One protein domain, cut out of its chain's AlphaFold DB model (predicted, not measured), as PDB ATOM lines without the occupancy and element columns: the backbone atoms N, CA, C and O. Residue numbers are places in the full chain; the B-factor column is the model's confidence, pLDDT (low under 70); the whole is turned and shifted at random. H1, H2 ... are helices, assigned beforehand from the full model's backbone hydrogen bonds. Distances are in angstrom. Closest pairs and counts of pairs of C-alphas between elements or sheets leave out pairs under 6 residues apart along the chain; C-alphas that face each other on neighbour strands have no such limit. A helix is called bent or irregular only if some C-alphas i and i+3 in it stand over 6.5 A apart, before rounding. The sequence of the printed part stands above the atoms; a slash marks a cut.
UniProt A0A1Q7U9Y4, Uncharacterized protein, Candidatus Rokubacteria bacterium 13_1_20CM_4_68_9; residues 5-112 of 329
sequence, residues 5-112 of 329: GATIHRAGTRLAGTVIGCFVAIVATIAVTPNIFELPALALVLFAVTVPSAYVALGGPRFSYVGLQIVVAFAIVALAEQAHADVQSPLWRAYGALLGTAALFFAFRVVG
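What this domain is: This is residues 5 to 112 of the 329 residues of an uncharacterized protein of Candidatus Rokubacteria bacterium 13_1_20CM_4_68_9 (UniProt A0A1Q7U9Y4). The long helix H1 runs side by side with H4 and crosses over the shorter H3, these three making a small bundle; H2 packs on H3 on the side away from H4, so that H2, H3 and H4 spread into a flat slab. The helices run roughly along the longest axis, H1 and H3 one way and H2 and H4 the other. The printed part has 108 residues, with four named helices in the order H1, H2, H3, H4 and no named strand, and the class is all helix. It is compact, with a radius of gyration of the C-alphas of 14.8 A, and spans 48 by 30 by 16 A.

How they stand to each other: Start with H1, residues 5 to 31, the longest helix. Look at Gly 21: its C-alpha is 3.9 A from that of Ile 70 in H3, residues 64 to 78, the closest pair where the two touch. H1 and H3 run the same way at a tilt of 36 degrees, only just steep. H1 also touches H4, residues 88 to 110, with the C-alphas of Cys 22 and Ala 94 closest at 5.5 A, opposite ways at a shallow tilt of 10 degrees. H1, H3 and H4 form a bundle, a group of helices running alongside one another. H3 is the hub, touching three helices. H3 and H4 are a helical hairpin, touching through residues 73 to 78 and 90 to 97 alone; the C-alphas of Val 77 and Pro 90 are closest at 5.4 A, and the shallow tilt of 34.7 degrees is only just short of steep. H2, residues 39 to 58, makes a helical hairpin with H3, touching it with residues 49 to 58 alone; the C-alphas of Ala 57 and Ser 64 are closest at 3.7 A, at a shallow tilt of 21 degrees. H1 and H2 are close but not clearly touching, with the C-alphas of Ala 28 and Val 45 closest at 7.9 A, and H2 and H4 are apart. In H1, H3 and H4 every O i to N i+4 pair is within hydrogen-bond range, and in H2 15 of 16 are.

Where its parts are: Find C-alpha 5 at (318.878, 340.771, 253.392); from there H1 runs 38.9 A to C-alpha 31. H2 spans 28.1 A and is neither bent nor irregular, but only just: C-alphas 49 and 52 are 6.1 A apart. H3 starts at C-alpha 64, (324.214, 329.999, 264.452), and spans 21.6 A. H4 covers 32.0 A and ends at C-alpha 110, (306.985, 347.316, 257.740).

The domain as a whole: The C-alphas of Glu 38 and Gly 112 are the two farthest apart, at 49.5 A, while those of Gly 5 and Gly 112 are 11.5 A apart. The printed part has no cut. The link from H2 to H3 is tight, and those from H1 to H2 and from H3 to H4 are short. The mean pLDDT of the printed part is 70.4, and 46 residues are under 70, among them residues 5 to 14, 28 to 39 and 78 to 87.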
ATOM      1  N   GLY A   5     319.081 342.179 253.762       41.12
ATOM      2  CA  GLY A   5     318.878 340.771 253.392       41.12
ATOM      3  C   GLY A   5     319.465 339.790 254.419       41.12
ATOM      4  O   GLY A   5     318.817 338.809 254.790       41.12
ATOM      5  N   ALA A   6     320.634 340.109 254.991       46.97
ATOM      6  CA  ALA A   6     321.192 339.364 256.121       46.97
ATOM      7  C   ALA A   6     320.374 339.584 257.406       46.97
ATOM      8  O   ALA A   6     320.256 338.673 258.223       46.97
ATOM      9  N   THR A   7     319.766 340.761 257.575       50.62
ATOM     10  CA  THR A   7     318.928 341.104 258.735       50.62
ATOM     11  C   THR A   7     317.571 340.402 258.718       50.62
ATOM     12  O   THR A   7     317.156 339.923 259.768       50.62
ATOM     13  N   ILE A   8     316.900 340.248 257.569       48.78
ATOM     14  CA  ILE A   8     315.659 339.457 257.464       48.78
ATOM     15  C   ILE A   8     315.941 337.973 257.653       48.78
ATOM     16  O   ILE A   8     315.200 337.317 258.383       48.78
ATOM     17  N   HIS A   9     317.006 337.437 257.045       52.78
ATOM     18  CA  HIS A   9     317.372 336.045 257.295       52.78
ATOM     19  C   HIS A   9     317.690 335.836 258.778       52.78
ATOM     20  O   HIS A   9     317.172 334.897 259.377       52.78
ATOM     21  N   ARG A  10     318.429 336.763 259.408       57.44
ATOM     22  CA  ARG A  10     318.677 336.752 260.857       57.44
ATOM     23  C   ARG A  10     317.388 336.876 261.673       57.44
ATOM     24  O   ARG A  10     317.211 336.119 262.622       57.44
ATOM     25  N   ALA A  11     316.463 337.764 261.320       57.12
ATOM     26  CA  ALA A  11     315.191 337.934 262.024       57.12
ATOM     27  C   ALA A  11     314.277 336.703 261.878       57.12
ATOM     28  O   ALA A  11     313.667 336.281 262.856       57.12
ATOM     29  N   GLY A  12     314.242 336.074 260.700       60.94
ATOM     30  CA  GLY A  12     313.537 334.812 260.465       60.94
ATOM     31  C   GLY A  12     314.156 333.644 261.236       60.94
ATOM     32  O   GLY A  12     313.433 332.862 261.843       60.94
ATOM     33  N   THR A  13     315.491 333.567 261.304       64.00
ATOM     34  CA  THR A  13     316.173 332.566 262.144       64.00
ATOM     35  C   THR A  13     315.928 332.793 263.633       64.00
ATOM     36  O   THR A  13     315.830 331.821 264.378       64.00
ATOM     37  N   ARG A  14     315.763 334.053 264.067       68.31
ATOM     38  CA  ARG A  14     315.352 334.369 265.439       68.31
ATOM     39  C   ARG A  14     313.941 333.872 265.716       68.31
ATOM     40  O   ARG A  14     313.755 333.184 266.702       68.31
ATOM     41  N   LEU A  15     312.988 334.129 264.819       71.62
ATOM     42  CA  LEU A  15     311.619 333.627 264.961       71.62
ATOM     43  C   LEU A  15     311.573 332.093 265.022       71.62
ATOM     44  O   LEU A  15     310.940 331.545 265.916       71.62
ATOM     45  N   ALA A  16     312.283 331.405 264.124       73.75
ATOM     46  CA  ALA A  16     312.345 329.945 264.118       73.75
ATOM     47  C   ALA A  16     312.961 329.386 265.413       73.75
ATOM     48  O   ALA A  16     312.403 328.468 266.010       73.75
ATOM     49  N   GLY A  17     314.072 329.969 265.875       74.25
ATOM     50  CA  GLY A  17     314.720 329.571 267.125       74.25
ATOM     51  C   GLY A  17     313.849 329.825 268.358       74.25
ATOM     52  O   GLY A  17     313.734 328.941 269.201       74.25
ATOM     53  N   THR A  18     313.169 330.976 268.434       75.00
ATOM     54  CA  THR A  18     312.236 331.283 269.530       75.00
ATOM     55  C   THR A  18     311.046 330.325 269.536       75.00
ATOM     56  O   THR A  18     310.681 329.831 270.596       75.00
ATOM     57  N   VAL A  19     310.463 330.004 268.375       77.62
ATOM     58  CA  VAL A  19     309.342 329.048 268.276       77.62
ATOM     59  C   VAL A  19     309.755 327.660 268.760       77.62
ATOM     60  O   VAL A  19     309.065 327.077 269.593       77.62
ATOM     61  N   ILE A  20     310.894 327.149 268.283       77.94
ATOM     62  CA  ILE A  20     311.406 325.834 268.689       77.94
ATOM     63  C   ILE A  20     311.754 325.836 270.184       77.94
ATOM     64  O   ILE A  20     311.363 324.918 270.899       77.94
ATOM     65  N   GLY A  21     312.429 326.877 270.680       75.50
ATOM     66  CA  GLY A  21     312.796 326.994 272.093       75.50
ATOM     67  C   GLY A  21     311.591 327.093 273.030       75.50
ATOM     68  O   GLY A  21     311.562 326.404 274.046       75.50
ATOM     69  N   CYS A  22     310.562 327.870 272.672       74.38
ATOM     70  CA  CYS A  22     309.309 327.926 273.427       74.38
ATOM     71  C   CYS A  22     308.572 326.581 273.408       74.38
ATOM     72  O   CYS A  22     308.064 326.161 274.443       74.38
ATOM     73  N   PHE A  23     308.537 325.884 272.268       77.38
ATOM     74  CA  PHE A  23     307.916 324.561 272.174       77.38
ATOM     75  C   PHE A  23     308.625 323.536 273.070       77.38
ATOM     76  O   PHE A  23     307.976 322.865 273.870       77.38
ATOM     77  N   VAL A  24     309.958 323.465 272.995       78.19
ATOM     78  CA  VAL A  24     310.774 322.582 273.844       78.19
ATOM     79  C   VAL A  24     310.593 322.919 275.325       78.19
ATOM     80  O   VAL A  24     310.472 322.008 276.141       78.19
ATOM     81  N   ALA A  25     310.517 324.205 275.679       73.31
ATOM     82  CA  ALA A  25     310.274 324.636 277.053       73.31
ATOM     83  C   ALA A  25     308.898 324.201 277.569       73.31
ATOM     84  O   ALA A  25     308.817 323.664 278.662       73.31
ATOM     85  N   ILE A  26     307.835 324.364 276.774       71.38
ATOM     86  CA  ILE A  26     306.480 323.936 277.152       71.38
ATOM     87  C   ILE A  26     306.423 322.415 277.341       71.38
ATOM     88  O   ILE A  26     305.869 321.939 278.329       71.38
ATOM     89  N   VAL A  27     307.028 321.646 276.427       73.06
ATOM     90  CA  VAL A  27     307.105 320.181 276.548       73.06
ATOM     91  C   VAL A  27     307.875 319.779 277.806       73.06
ATOM     92  O   VAL A  27     307.417 318.904 278.538       73.06
ATOM     93  N   ALA A  28     309.000 320.438 278.097       69.62
ATOM     94  CA  ALA A  28     309.757 320.204 279.323       69.62
ATOM     95  C   ALA A  28     308.928 320.552 280.572       69.62
ATOM     96  O   ALA A  28     308.844 319.742 281.486       69.62
ATOM     97  N   THR A  29     308.237 321.691 280.600       68.50
ATOM     98  CA  THR A  29     307.387 322.070 281.735       68.50
ATOM     99  C   THR A  29     306.265 321.056 281.981       68.50
ATOM    100  O   THR A  29     306.015 320.679 283.120       68.50
ATOM    101  N   ILE A  30     305.599 320.569 280.931       67.06
ATOM    102  CA  ILE A  30     304.469 319.639 281.080       67.06
ATOM    103  C   ILE A  30     304.939 318.221 281.437       67.06
ATOM    104  O   ILE A  30     304.328 317.570 282.279       67.06
ATOM    105  N   ALA A  31     306.003 317.722 280.802       65.31
ATOM    106  CA  ALA A  31     306.441 316.335 280.968       65.31
ATOM    107  C   ALA A  31     307.417 316.137 282.138       65.31
ATOM    108  O   ALA A  31     307.480 315.055 282.726       65.31
ATOM    109  N   VAL A  32     308.201 317.167 282.460       63.88
ATOM    110  CA  VAL A  32     309.384 317.045 283.314       63.88
ATOM    111  C   VAL A  32     309.207 317.725 284.673       63.88
ATOM    112  O   VAL A  32     309.529 317.107 285.686       63.88
ATOM    113  N   THR A  33     308.632 318.933 284.737       61.56
ATOM    114  CA  THR A  33     308.342 319.622 286.012       61.56
ATOM    115  C   THR A  33     307.513 318.798 287.009       61.56
ATOM    116  O   THR A  33     307.852 318.844 288.188       61.56
ATOM    117  N   PRO A  34     306.495 317.992 286.624       60.69
ATOM    118  CA  PRO A  34     305.781 317.173 287.609       60.69
ATOM    119  C   PRO A  34     306.624 316.041 288.226       60.69
ATOM    120  O   PRO A  34     306.211 315.472 289.230       60.69
ATOM    121  N   ASN A  35     307.789 315.709 287.652       59.91
ATOM    122  CA  ASN A  35     308.608 314.557 288.048       59.91
ATOM    123  C   ASN A  35     309.995 314.930 288.608       59.91
ATOM    124  O   ASN A  35     310.744 314.035 289.001       59.91
ATOM    125  N   ILE A  36     310.370 316.216 288.635       58.44
ATOM    126  CA  ILE A  36     311.707 316.666 289.051       58.44
ATOM    127  C   ILE A  36     311.620 317.637 290.230       58.44
ATOM    128  O   ILE A  36     311.194 318.778 290.076       58.44
ATOM    129  N   PHE A  37     312.130 317.205 291.386       59.12
ATOM    130  CA  PHE A  37     312.317 318.040 292.582       59.12
ATOM    131  C   PHE A  37     313.799 318.335 292.883       59.12
ATOM    132  O   PHE A  37     314.112 319.031 293.842       59.12
ATOM    133  N   GLU A  38     314.716 317.832 292.047       67.38
ATOM    134  CA  GLU A  38     316.154 317.782 292.327       67.38
ATOM    135  C   GLU A  38     316.983 318.575 291.297       67.38
ATOM    136  O   GLU A  38     316.820 318.426 290.081       67.38
ATOM    137  N   LEU A  39     317.940 319.375 291.786       68.88
ATOM    138  CA  LEU A  39     318.863 320.201 290.984       68.88
ATOM    139  C   LEU A  39     319.599 319.438 289.853       68.88
ATOM    140  O   LEU A  39     319.691 319.975 288.745       68.88
ATOM    141  N   PRO A  40     320.108 318.203 290.060       75.19
ATOM    142  CA  PRO A  40     320.812 317.459 289.012       75.19
ATOM    143  C   PRO A  40     319.929 317.105 287.816       75.19
ATOM    144  O   PRO A  40     320.394 317.084 286.677       75.19
ATOM    145  N   ALA A  41     318.646 316.845 288.053       69.25
ATOM    146  CA  ALA A  41     317.738 316.450 286.992       69.25
ATOM    147  C   ALA A  41     317.341 317.669 286.128       69.25
ATOM    148  O   ALA A  41     317.254 317.548 284.906       69.25
ATOM    149  N   LEU A  42     317.266 318.873 286.717       69.81
ATOM    150  CA  LEU A  42     317.177 320.133 285.964       69.81
ATOM    151  C   LEU A  42     318.429 320.379 285.100       69.81
ATOM    152  O   LEU A  42     318.314 320.778 283.938       69.81
ATOM    153  N   ALA A  43     319.625 320.105 285.633       74.50
ATOM    154  CA  ALA A  43     320.877 320.240 284.885       74.50
ATOM    155  C   ALA A  43     320.936 319.291 283.674       74.50
ATOM    156  O   ALA A  43     321.416 319.681 282.610       74.50
ATOM    157  N   LEU A  44     320.398 318.075 283.806       80.38
ATOM    158  CA  LEU A  44     320.360 317.085 282.728       80.38
ATOM    159  C   LEU A  44     319.406 317.494 281.596       80.38
ATOM    160  O   LEU A  44     319.739 317.335 280.423       80.38
ATOM    161  N   VAL A  45     318.262 318.098 281.929       75.00
ATOM    162  CA  VAL A  45     317.333 318.681 280.944       75.00
ATOM    163  C   VAL A  45     317.987 319.856 280.223       75.00
ATOM    164  O   VAL A  45     317.947 319.933 278.994       75.00
ATOM    165  N   LEU A  46     318.640 320.750 280.969       78.69
ATOM    166  CA  LEU A  46     319.342 321.885 280.382       78.69
ATOM    167  C   LEU A  46     320.448 321.410 279.435       78.69
ATOM    168  O   LEU A  46     320.553 321.934 278.327       78.69
ATOM    169  N   PHE A  47     321.206 320.382 279.821       82.44
ATOM    170  CA  PHE A  47     322.216 319.741 278.979       82.44
ATOM    171  C   PHE A  47     321.604 319.128 277.709       82.44
ATOM    172  O   PHE A  47     322.082 319.391 276.604       82.44
ATOM    173  N   ALA A  48     320.498 318.390 277.840       83.75
ATOM    174  CA  ALA A  48     319.796 317.775 276.716       83.75
ATOM    175  C   ALA A  48     319.267 318.799 275.696       83.75
ATOM    176  O   ALA A  48     319.170 318.481 274.514       83.75
ATOM    177  N   VAL A  49     318.964 320.030 276.121       81.44
ATOM    178  CA  VAL A  49     318.543 321.121 275.225       81.44
ATOM    179  C   VAL A  49     319.737 321.901 274.666       81.44
ATOM    180  O   VAL A  49     319.766 322.227 273.475       81.44
ATOM    181  N   THR A  50     320.743 322.205 275.488       82.12
ATOM    182  CA  THR A  50     321.889 323.034 275.072       82.12
ATOM    183  C   THR A  50     322.831 322.320 274.116       82.12
ATOM    184  O   THR A  50     323.289 322.956 273.173       82.12
ATOM    185  N   VAL A  51     323.086 321.020 274.283       86.12
ATOM    186  CA  VAL A  51     323.981 320.251 273.396       86.12
ATOM    187  C   VAL A  51     323.508 320.238 271.932       86.12
ATOM    188  O   VAL A  51     324.272 320.667 271.062       86.12
ATOM    189  N   PRO A  52     322.266 319.827 271.605       83.56
ATOM    190  CA  PRO A  52     321.782 319.878 270.227       83.56
ATOM    191  C   PRO A  52     321.651 321.318 269.717       83.56
ATOM    192  O   PRO A  52     321.932 321.584 268.549       83.56
ATOM    193  N   SER A  53     321.306 322.276 270.583       80.81
ATOM    194  CA  SER A  53     321.244 323.692 270.198       80.81
ATOM    195  C   SER A  53     322.620 324.261 269.843       80.81
ATOM    196  O   SER A  53     322.750 324.995 268.864       80.81
ATOM    197  N   ALA A  54     323.664 323.896 270.589       80.88
ATOM    198  CA  ALA A  54     325.043 324.266 270.296       80.88
ATOM    199  C   ALA A  54     325.508 323.637 268.977       80.88
ATOM    200  O   ALA A  54     326.106 324.326 268.152       80.88
ATOM    201  N   TYR A  55     325.157 322.373 268.724       84.62
ATOM    202  CA  TYR A  55     325.445 321.708 267.453       84.62
ATOM    203  C   TYR A  55     324.811 322.439 266.257       84.62
ATOM    204  O   TYR A  55     325.492 322.742 265.276       84.62
ATOM    205  N   VAL A  56     323.535 322.827 266.367       79.69
ATOM    206  CA  VAL A  56     322.859 323.670 265.361       79.69
ATOM    207  C   VAL A  56     323.552 325.028 265.223       79.69
ATOM    208  O   VAL A  56     323.664 325.555 264.114       79.69
ATOM    209  N   ALA A  57     324.065 325.585 266.325       76.62
ATOM    210  CA  ALA A  57     324.757 326.863 266.294       76.62
ATOM    211  C   ALA A  57     326.122 326.808 265.567       76.62
ATOM    212  O   ALA A  57     326.554 327.800 264.973       76.62
ATOM    213  N   LEU A  58     326.786 325.649 265.601       80.50
ATOM    214  CA  LEU A  58     328.087 325.376 264.978       80.50
ATOM    215  C   LEU A  58     327.983 324.999 263.489       80.50
ATOM    216  O   LEU A  58     328.950 325.170 262.752       80.50
ATOM    217  N   GLY A  59     326.812 324.554 263.015       71.19
ATOM    218  CA  GLY A  59     326.587 324.095 261.632       71.19
ATOM    219  C   GLY A  59     326.709 325.163 260.530       71.19
ATOM    220  O   GLY A  59     326.560 324.851 259.349       71.19
ATOM    221  N   GLY A  60     326.971 326.426 260.882       68.62
ATOM    222  CA  GLY A  60     327.348 327.484 259.943       68.62
ATOM    223  C   GLY A  60     326.741 328.859 260.263       68.62
ATOM    224  O   GLY A  60     325.795 328.965 261.049       68.62
ATOM    225  N   PRO A  61     327.210 329.940 259.601       59.91
ATOM    226  CA  PRO A  61     326.795 331.321 259.893       59.91
ATOM    227  C   PRO A  61     325.288 331.581 259.742       59.91
ATOM    228  O   PRO A  61     324.759 332.545 260.297       59.91
ATOM    229  N   ARG A  62     324.595 330.727 258.978       58.53
ATOM    230  CA  ARG A  62     323.151 330.805 258.725       58.53
ATOM    231  C   ARG A  62     322.306 330.201 259.852       58.53
ATOM    232  O   ARG A  62     321.202 330.681 260.078       58.53
ATOM    233  N   PHE A  63     322.816 329.197 260.568       65.00
ATOM    234  CA  PHE A  63     322.080 328.471 261.618       65.00
ATOM    235  C   PHE A  63     322.532 328.832 263.040       65.00
ATOM    236  O   PHE A  63     321.810 328.565 263.998       65.00
ATOM    237  N   SER A  64     323.656 329.548 263.170       71.88
ATOM    238  CA  SER A  64     324.214 329.999 264.452       71.88
ATOM    239  C   SER A  64     323.205 330.701 265.369       71.88
ATOM    240  O   SER A  64     323.094 330.401 266.557       71.88
ATOM    241  N   TYR A  65     322.380 331.580 264.791       70.38
ATOM    242  CA  TYR A  65     321.356 332.316 265.533       70.38
ATOM    243  C   TYR A  65     320.164 331.460 265.968       70.38
ATOM    244  O   TYR A  65     319.521 331.814 266.953       70.38
ATOM    245  N   VAL A  66     319.868 330.360 265.267       76.12
ATOM    246  CA  VAL A  66     318.764 329.457 265.624       76.12
ATOM    247  C   VAL A  66     319.098 328.749 266.932       76.12
ATOM    248  O   VAL A  66     318.315 328.815 267.875       76.12
ATOM    249  N   GLY A  67     320.290 328.152 267.018       78.00
ATOM    250  CA  GLY A  67     320.741 327.438 268.213       78.00
ATOM    251  C   GLY A  67     320.804 328.332 269.452       78.00
ATOM    252  O   GLY A  67     320.275 327.975 270.502       78.00
ATOM    253  N   LEU A  68     321.358 329.542 269.321       81.31
ATOM    254  CA  LEU A  68     321.406 330.498 270.433       81.31
ATOM    255  C   LEU A  68     320.002 330.909 270.910       81.31
ATOM    256  O   LEU A  68     319.761 331.008 272.110       81.31
ATOM    257  N   GLN A  69     319.065 331.137 269.984       81.25
ATOM    258  CA  GLN A  69     317.698 331.551 270.320       81.25
ATOM    259  C   GLN A  69     316.880 330.440 270.978       81.25
ATOM    260  O   GLN A  69     316.093 330.736 271.870       81.25
ATOM    261  N   ILE A  70     317.110 329.173 270.613       80.81
ATOM    262  CA  ILE A  70     316.485 328.027 271.290       80.81
ATOM    263  C   ILE A  70     316.872 328.012 272.773       80.81
ATOM    264  O   ILE A  70     315.996 327.923 273.631       80.81
ATOM    265  N   VAL A  71     318.165 328.172 273.084       82.94
ATOM    266  CA  VAL A  71     318.668 328.179 274.471       82.94
ATOM    267  C   VAL A  71     318.131 329.372 275.257       82.94
ATOM    268  O   VAL A  71     317.676 329.208 276.387       82.94
ATOM    269  N   VAL A  72     318.151 330.571 274.666       81.94
ATOM    270  CA  VAL A  72     317.654 331.790 275.323       81.94
ATOM    271  C   VAL A  72     316.150 331.702 275.588       81.94
ATOM    272  O   VAL A  72     315.715 331.978 276.704       81.94
ATOM    273  N   ALA A  73     315.353 331.283 274.603       80.56
ATOM    274  CA  ALA A  73     313.912 331.115 274.773       80.56
ATOM    275  C   ALA A  73     313.589 330.041 275.822       80.56
ATOM    276  O   ALA A  73     312.731 330.265 276.676       80.56
ATOM    277  N   PHE A  74     314.323 328.922 275.817       77.00
ATOM    278  CA  PHE A  74     314.195 327.886 276.840       77.00
ATOM    279  C   PHE A  74     314.501 328.424 278.240       77.00
ATOM    280  O   PHE A  74     313.705 328.234 279.155       77.00
ATOM    281  N   ALA A  75     315.600 329.165 278.412       77.69
ATOM    282  CA  ALA A  75     315.960 329.746 279.701       77.69
ATOM    283  C   ALA A  75     314.911 330.757 280.205       77.69
ATOM    284  O   ALA A  75     314.572 330.767 281.387       77.69
ATOM    285  N   ILE A  76     314.355 331.582 279.309       76.94
ATOM    286  CA  ILE A  76     313.319 332.567 279.652       76.94
ATOM    287  C   ILE A  76     312.016 331.893 280.086       76.94
ATOM    288  O   ILE A  76     311.334 332.439 280.952       76.94
ATOM    289  N   VAL A  77     311.639 330.764 279.482       72.44
ATOM    290  CA  VAL A  77     310.352 330.104 279.750       72.44
ATOM    291  C   VAL A  77     310.457 329.086 280.887       72.44
ATOM    292  O   VAL A  77     309.615 329.108 281.776       72.44
ATOM    293  N   ALA A  78     311.484 328.234 280.886       69.75
ATOM    294  CA  ALA A  78     311.593 327.093 281.798       69.75
ATOM    295  C   ALA A  78     312.408 327.378 283.072       69.75
ATOM    296  O   ALA A  78     312.092 326.835 284.124       69.75
ATOM    297  N   LEU A  79     313.455 328.214 283.016       67.75
ATOM    298  CA  LEU A  79     314.396 328.382 284.143       67.75
ATOM    299  C   LEU A  79     313.970 329.413 285.187       67.75
ATOM    300  O   LEU A  79     314.646 329.600 286.193       67.75
ATOM    301  N   ALA A  80     312.901 330.141 284.913       61.94
ATOM    302  CA  ALA A  80     312.537 331.314 285.683       61.94
ATOM    303  C   ALA A  80     311.274 331.113 286.527       61.94
ATOM    304  O   ALA A  80     310.696 332.097 286.993       61.94
ATOM    305  N   GLU A  81     310.867 329.858 286.725       59.44
ATOM    306  CA  GLU A  81     309.943 329.459 287.781       59.44
ATOM    307  C   GLU A  81     310.691 329.005 289.035       59.44
ATOM    308  O   GLU A  81     311.678 328.275 288.972       59.44
ATOM    309  N   GLN A  82     310.156 329.393 290.193       54.59
ATOM    310  CA  GLN A  82     310.425 328.748 291.472       54.59
ATOM    311  C   GLN A  82     309.244 327.828 291.805       54.59
ATOM    312  O   GLN A  82     308.212 328.304 292.263       54.59
ATOM    313  N   ALA A  83     309.411 326.525 291.564       52.06
ATOM    314  CA  ALA A  83     308.729 325.385 292.199       52.06
ATOM    315  C   ALA A  83     307.225 325.500 292.569       52.06
ATOM    316  O   ALA A  83     306.809 324.903 293.559       52.06
ATOM    317  N   HIS A  84     306.394 326.226 291.815       52.31
ATOM    318  CA  HIS A  84     304.944 326.268 292.040       52.31
ATOM    319  C   HIS A  84     304.221 325.838 290.765       52.31
ATOM    320  O   HIS A  84     304.494 326.338 289.681       52.31
ATOM    321  N   ALA A  85     303.328 324.862 290.921       55.06
ATOM    322  CA  ALA A  85     302.740 324.036 289.872       55.06
ATOM    323  C   ALA A  85     301.643 324.737 289.040       55.06
ATOM    324  O   ALA A  85     300.574 324.163 288.838       55.06
ATOM    325  N   ASP A  86     301.876 325.964 288.568       63.38
ATOM    326  CA  ASP A  86     300.929 326.655 287.688       63.38
ATOM    327  C   ASP A  86     301.446 326.752 286.247       63.38
ATOM    328  O   ASP A  86     302.226 327.625 285.874       63.38
ATOM    329  N   VAL A  87     300.938 325.857 285.398       65.44
ATOM    330  CA  VAL A  87     301.262 325.765 283.963       65.44
ATOM    331  C   VAL A  87     300.890 327.050 283.197       65.44
ATOM    332  O   VAL A  87     301.400 327.288 282.100       65.44
ATOM    333  N   GLN A  88     300.034 327.913 283.753       70.12
ATOM    334  CA  GLN A  88     299.635 329.169 283.111       70.12
ATOM    335  C   GLN A  88     300.781 330.190 283.016       70.12
ATOM    336  O   GLN A  88     300.860 330.939 282.036       70.12
ATOM    337  N   SER A  89     301.692 330.215 283.990       69.62
ATOM    338  CA  SER A  89     302.778 331.202 284.049       69.62
ATOM    339  C   SER A  89     303.825 331.010 282.929       69.62
ATOM    340  O   SER A  89     304.106 331.972 282.198       69.62
ATOM    341  N   PRO A  90     304.343 329.792 282.661       69.31
ATOM    342  CA  PRO A  90     305.274 329.543 281.555       69.31
ATOM    343  C   PRO A  90     304.653 329.813 280.183       69.31
ATOM    344  O   PRO A  90     305.319 330.347 279.291       69.31
ATOM    345  N   LEU A  91     303.358 329.518 280.018       73.00
ATOM    346  CA  LEU A  91     302.624 329.791 278.780       73.00
ATOM    347  C   LEU A  91     302.537 331.293 278.482       73.00
ATOM    348  O   LEU A  91     302.781 331.701 277.344       73.00
ATOM    349  N   TRP A  92     302.278 332.132 279.489       75.44
ATOM    350  CA  TRP A  92     302.267 333.591 279.324       75.44
ATOM    351  C   TRP A  92     303.629 334.155 278.905       75.44
ATOM    352  O   TRP A  92     303.711 335.080 278.093       75.44
ATOM    353  N   ARG A  93     304.720 333.567 279.401       77.00
ATOM    354  CA  ARG A  93     306.092 333.961 279.043       77.00
ATOM    355  C   ARG A  93     306.462 333.518 277.634       77.00
ATOM    356  O   ARG A  93     307.054 334.299 276.889       77.00
ATOM    357  N   ALA A  94     306.074 332.300 277.250       74.94
ATOM    358  CA  ALA A  94     306.215 331.818 275.880       74.94
ATOM    359  C   ALA A  94     305.438 332.719 274.908       74.94
ATOM    360  O   ALA A  94     305.985 333.144 273.891       74.94
ATOM    361  N   TYR A  95     304.206 333.097 275.264       77.56
ATOM    362  CA  TYR A  95     303.407 334.041 274.489       77.56
ATOM    363  C   TYR A  95     304.096 335.407 274.362       77.56
ATOM    364  O   TYR A  95     304.215 335.927 273.255       77.56
ATOM    365  N   GLY A  96     304.630 335.963 275.455       78.50
ATOM    366  CA  GLY A  96     305.376 337.225 275.434       78.50
ATOM    367  C   GLY A  96     306.635 337.182 274.555       78.50
ATOM    368  O   GLY A  96     306.873 338.103 273.772       78.50
ATOM    369  N   ALA A  97     307.415 336.097 274.620       77.50
ATOM    370  CA  ALA A  97     308.613 335.912 273.797       77.50
ATOM    371  C   ALA A  97     308.277 335.764 272.300       77.50
ATOM    372  O   ALA A  97     308.946 336.361 271.443       77.50
ATOM    373  N   LEU A  98     307.216 335.016 271.982       77.56
ATOM    374  CA  LEU A  98     306.699 334.871 270.621       77.56
ATOM    375  C   LEU A  98     306.163 336.200 270.086       77.56
ATOM    376  O   LEU A  98     306.544 336.601 268.987       77.56
ATOM    377  N   LEU A  99     305.351 336.915 270.871       80.69
ATOM    378  CA  LEU A  99     304.786 338.212 270.503       80.69
ATOM    379  C   LEU A  99     305.890 339.250 270.270       80.69
ATOM    380  O   LEU A  99     305.866 339.938 269.256       80.69
ATOM    381  N   GLY A 100     306.888 339.331 271.154       77.06
ATOM    382  CA  GLY A 100     308.015 340.256 271.006       77.06
ATOM    383  C   GLY A 100     308.847 339.971 269.753       77.06
ATOM    384  O   GLY A 100     309.174 340.886 268.993       77.06
ATOM    385  N   THR A 101     309.129 338.694 269.477       76.25
ATOM    386  CA  THR A 101     309.868 338.292 268.269       76.25
ATOM    387  C   THR A 101     309.044 338.524 266.999       76.25
ATOM    388  O   THR A 101     309.579 339.009 266.000       76.25
ATOM    389  N   ALA A 102     307.737 338.244 267.033       73.94
ATOM    390  CA  ALA A 102     306.816 338.495 265.929       73.94
ATOM    391  C   ALA A 102     306.640 339.995 265.655       73.94
ATOM    392  O   ALA A 102     306.700 340.411 264.498       73.94
ATOM    393  N   ALA A 103     306.497 340.820 266.696       78.44
ATOM    394  CA  ALA A 103     306.413 342.273 266.585       78.44
ATOM    395  C   ALA A 103     307.699 342.860 265.995       78.44
ATOM    396  O   ALA A 103     307.631 343.676 265.078       78.44
ATOM    397  N   LEU A 104     308.870 342.395 266.440       73.06
ATOM    398  CA  LEU A 104     310.156 342.805 265.878       73.06
ATOM    399  C   LEU A 104     310.296 342.379 264.406       73.06
ATOM    400  O   LEU A 104     310.720 343.176 263.569       73.06
ATOM    401  N   PHE A 105     309.898 341.150 264.064       68.69
ATOM    402  CA  PHE A 105     309.870 340.672 262.677       68.69
ATOM    403  C   PHE A 105     308.938 341.523 261.802       68.69
ATOM    404  O   PHE A 105     309.301 341.904 260.687       68.69
ATOM    405  N   PHE A 106     307.754 341.865 262.312       71.31
ATOM    406  CA  PHE A 106     306.782 342.686 261.597       71.31
ATOM    407  C   PHE A 106     307.253 344.137 261.459       71.31
ATOM    408  O   PHE A 106     307.139 344.705 260.378       71.31
ATOM    409  N   ALA A 107     307.867 344.713 262.494       71.31
ATOM    410  CA  ALA A 107     308.491 346.030 262.438       71.31
ATOM    411  C   ALA A 107     309.579 346.074 261.356       71.31
ATOM    412  O   ALA A 107     309.553 346.957 260.497       71.31
ATOM    413  N   PHE A 108     310.461 345.068 261.301       63.34
ATOM    414  CA  PHE A 108     311.443 344.962 260.220       63.34
ATOM    415  C   PHE A 108     310.782 344.843 258.846       63.34
ATOM    416  O   PHE A 108     311.254 345.464 257.898       63.34
ATOM    417  N   ARG A 109     309.671 344.108 258.730       64.19
ATOM    418  CA  ARG A 109     308.910 343.966 257.477       64.19
ATOM    419  C   ARG A 109     308.212 345.265 257.047       64.19
ATOM    420  O   ARG A 109     308.093 345.519 255.847       64.19
ATOM    421  N   VAL A 110     307.739 346.076 257.995       61.53
ATOM    422  CA  VAL A 110     306.985 347.316 257.740       61.53
ATOM    423  C   VAL A 110     307.904 348.494 257.420       61.53
ATOM    424  O   VAL A 110     307.598 349.227 256.480       61.53
ATOM    425  N   VAL A 111     309.044 348.634 258.111       59.75
ATOM    426  CA  VAL A 111     309.988 349.770 257.966       59.75
ATOM    427  C   VAL A 111     310.643 349.860 256.573       59.75
ATOM    428  O   VAL A 111     311.211 350.883 256.215       59.75
ATOM    429  N   GLY A 112     310.439 348.865 255.708       52.97
ATOM    430  CA  GLY A 112     310.804 348.940 254.298       52.97
ATOM    431  C   GLY A 112     312.209 348.389 254.061       52.97
ATOM    432  O   GLY A 112     313.170 348.896 254.633       52.97
TER     433      GLY A 112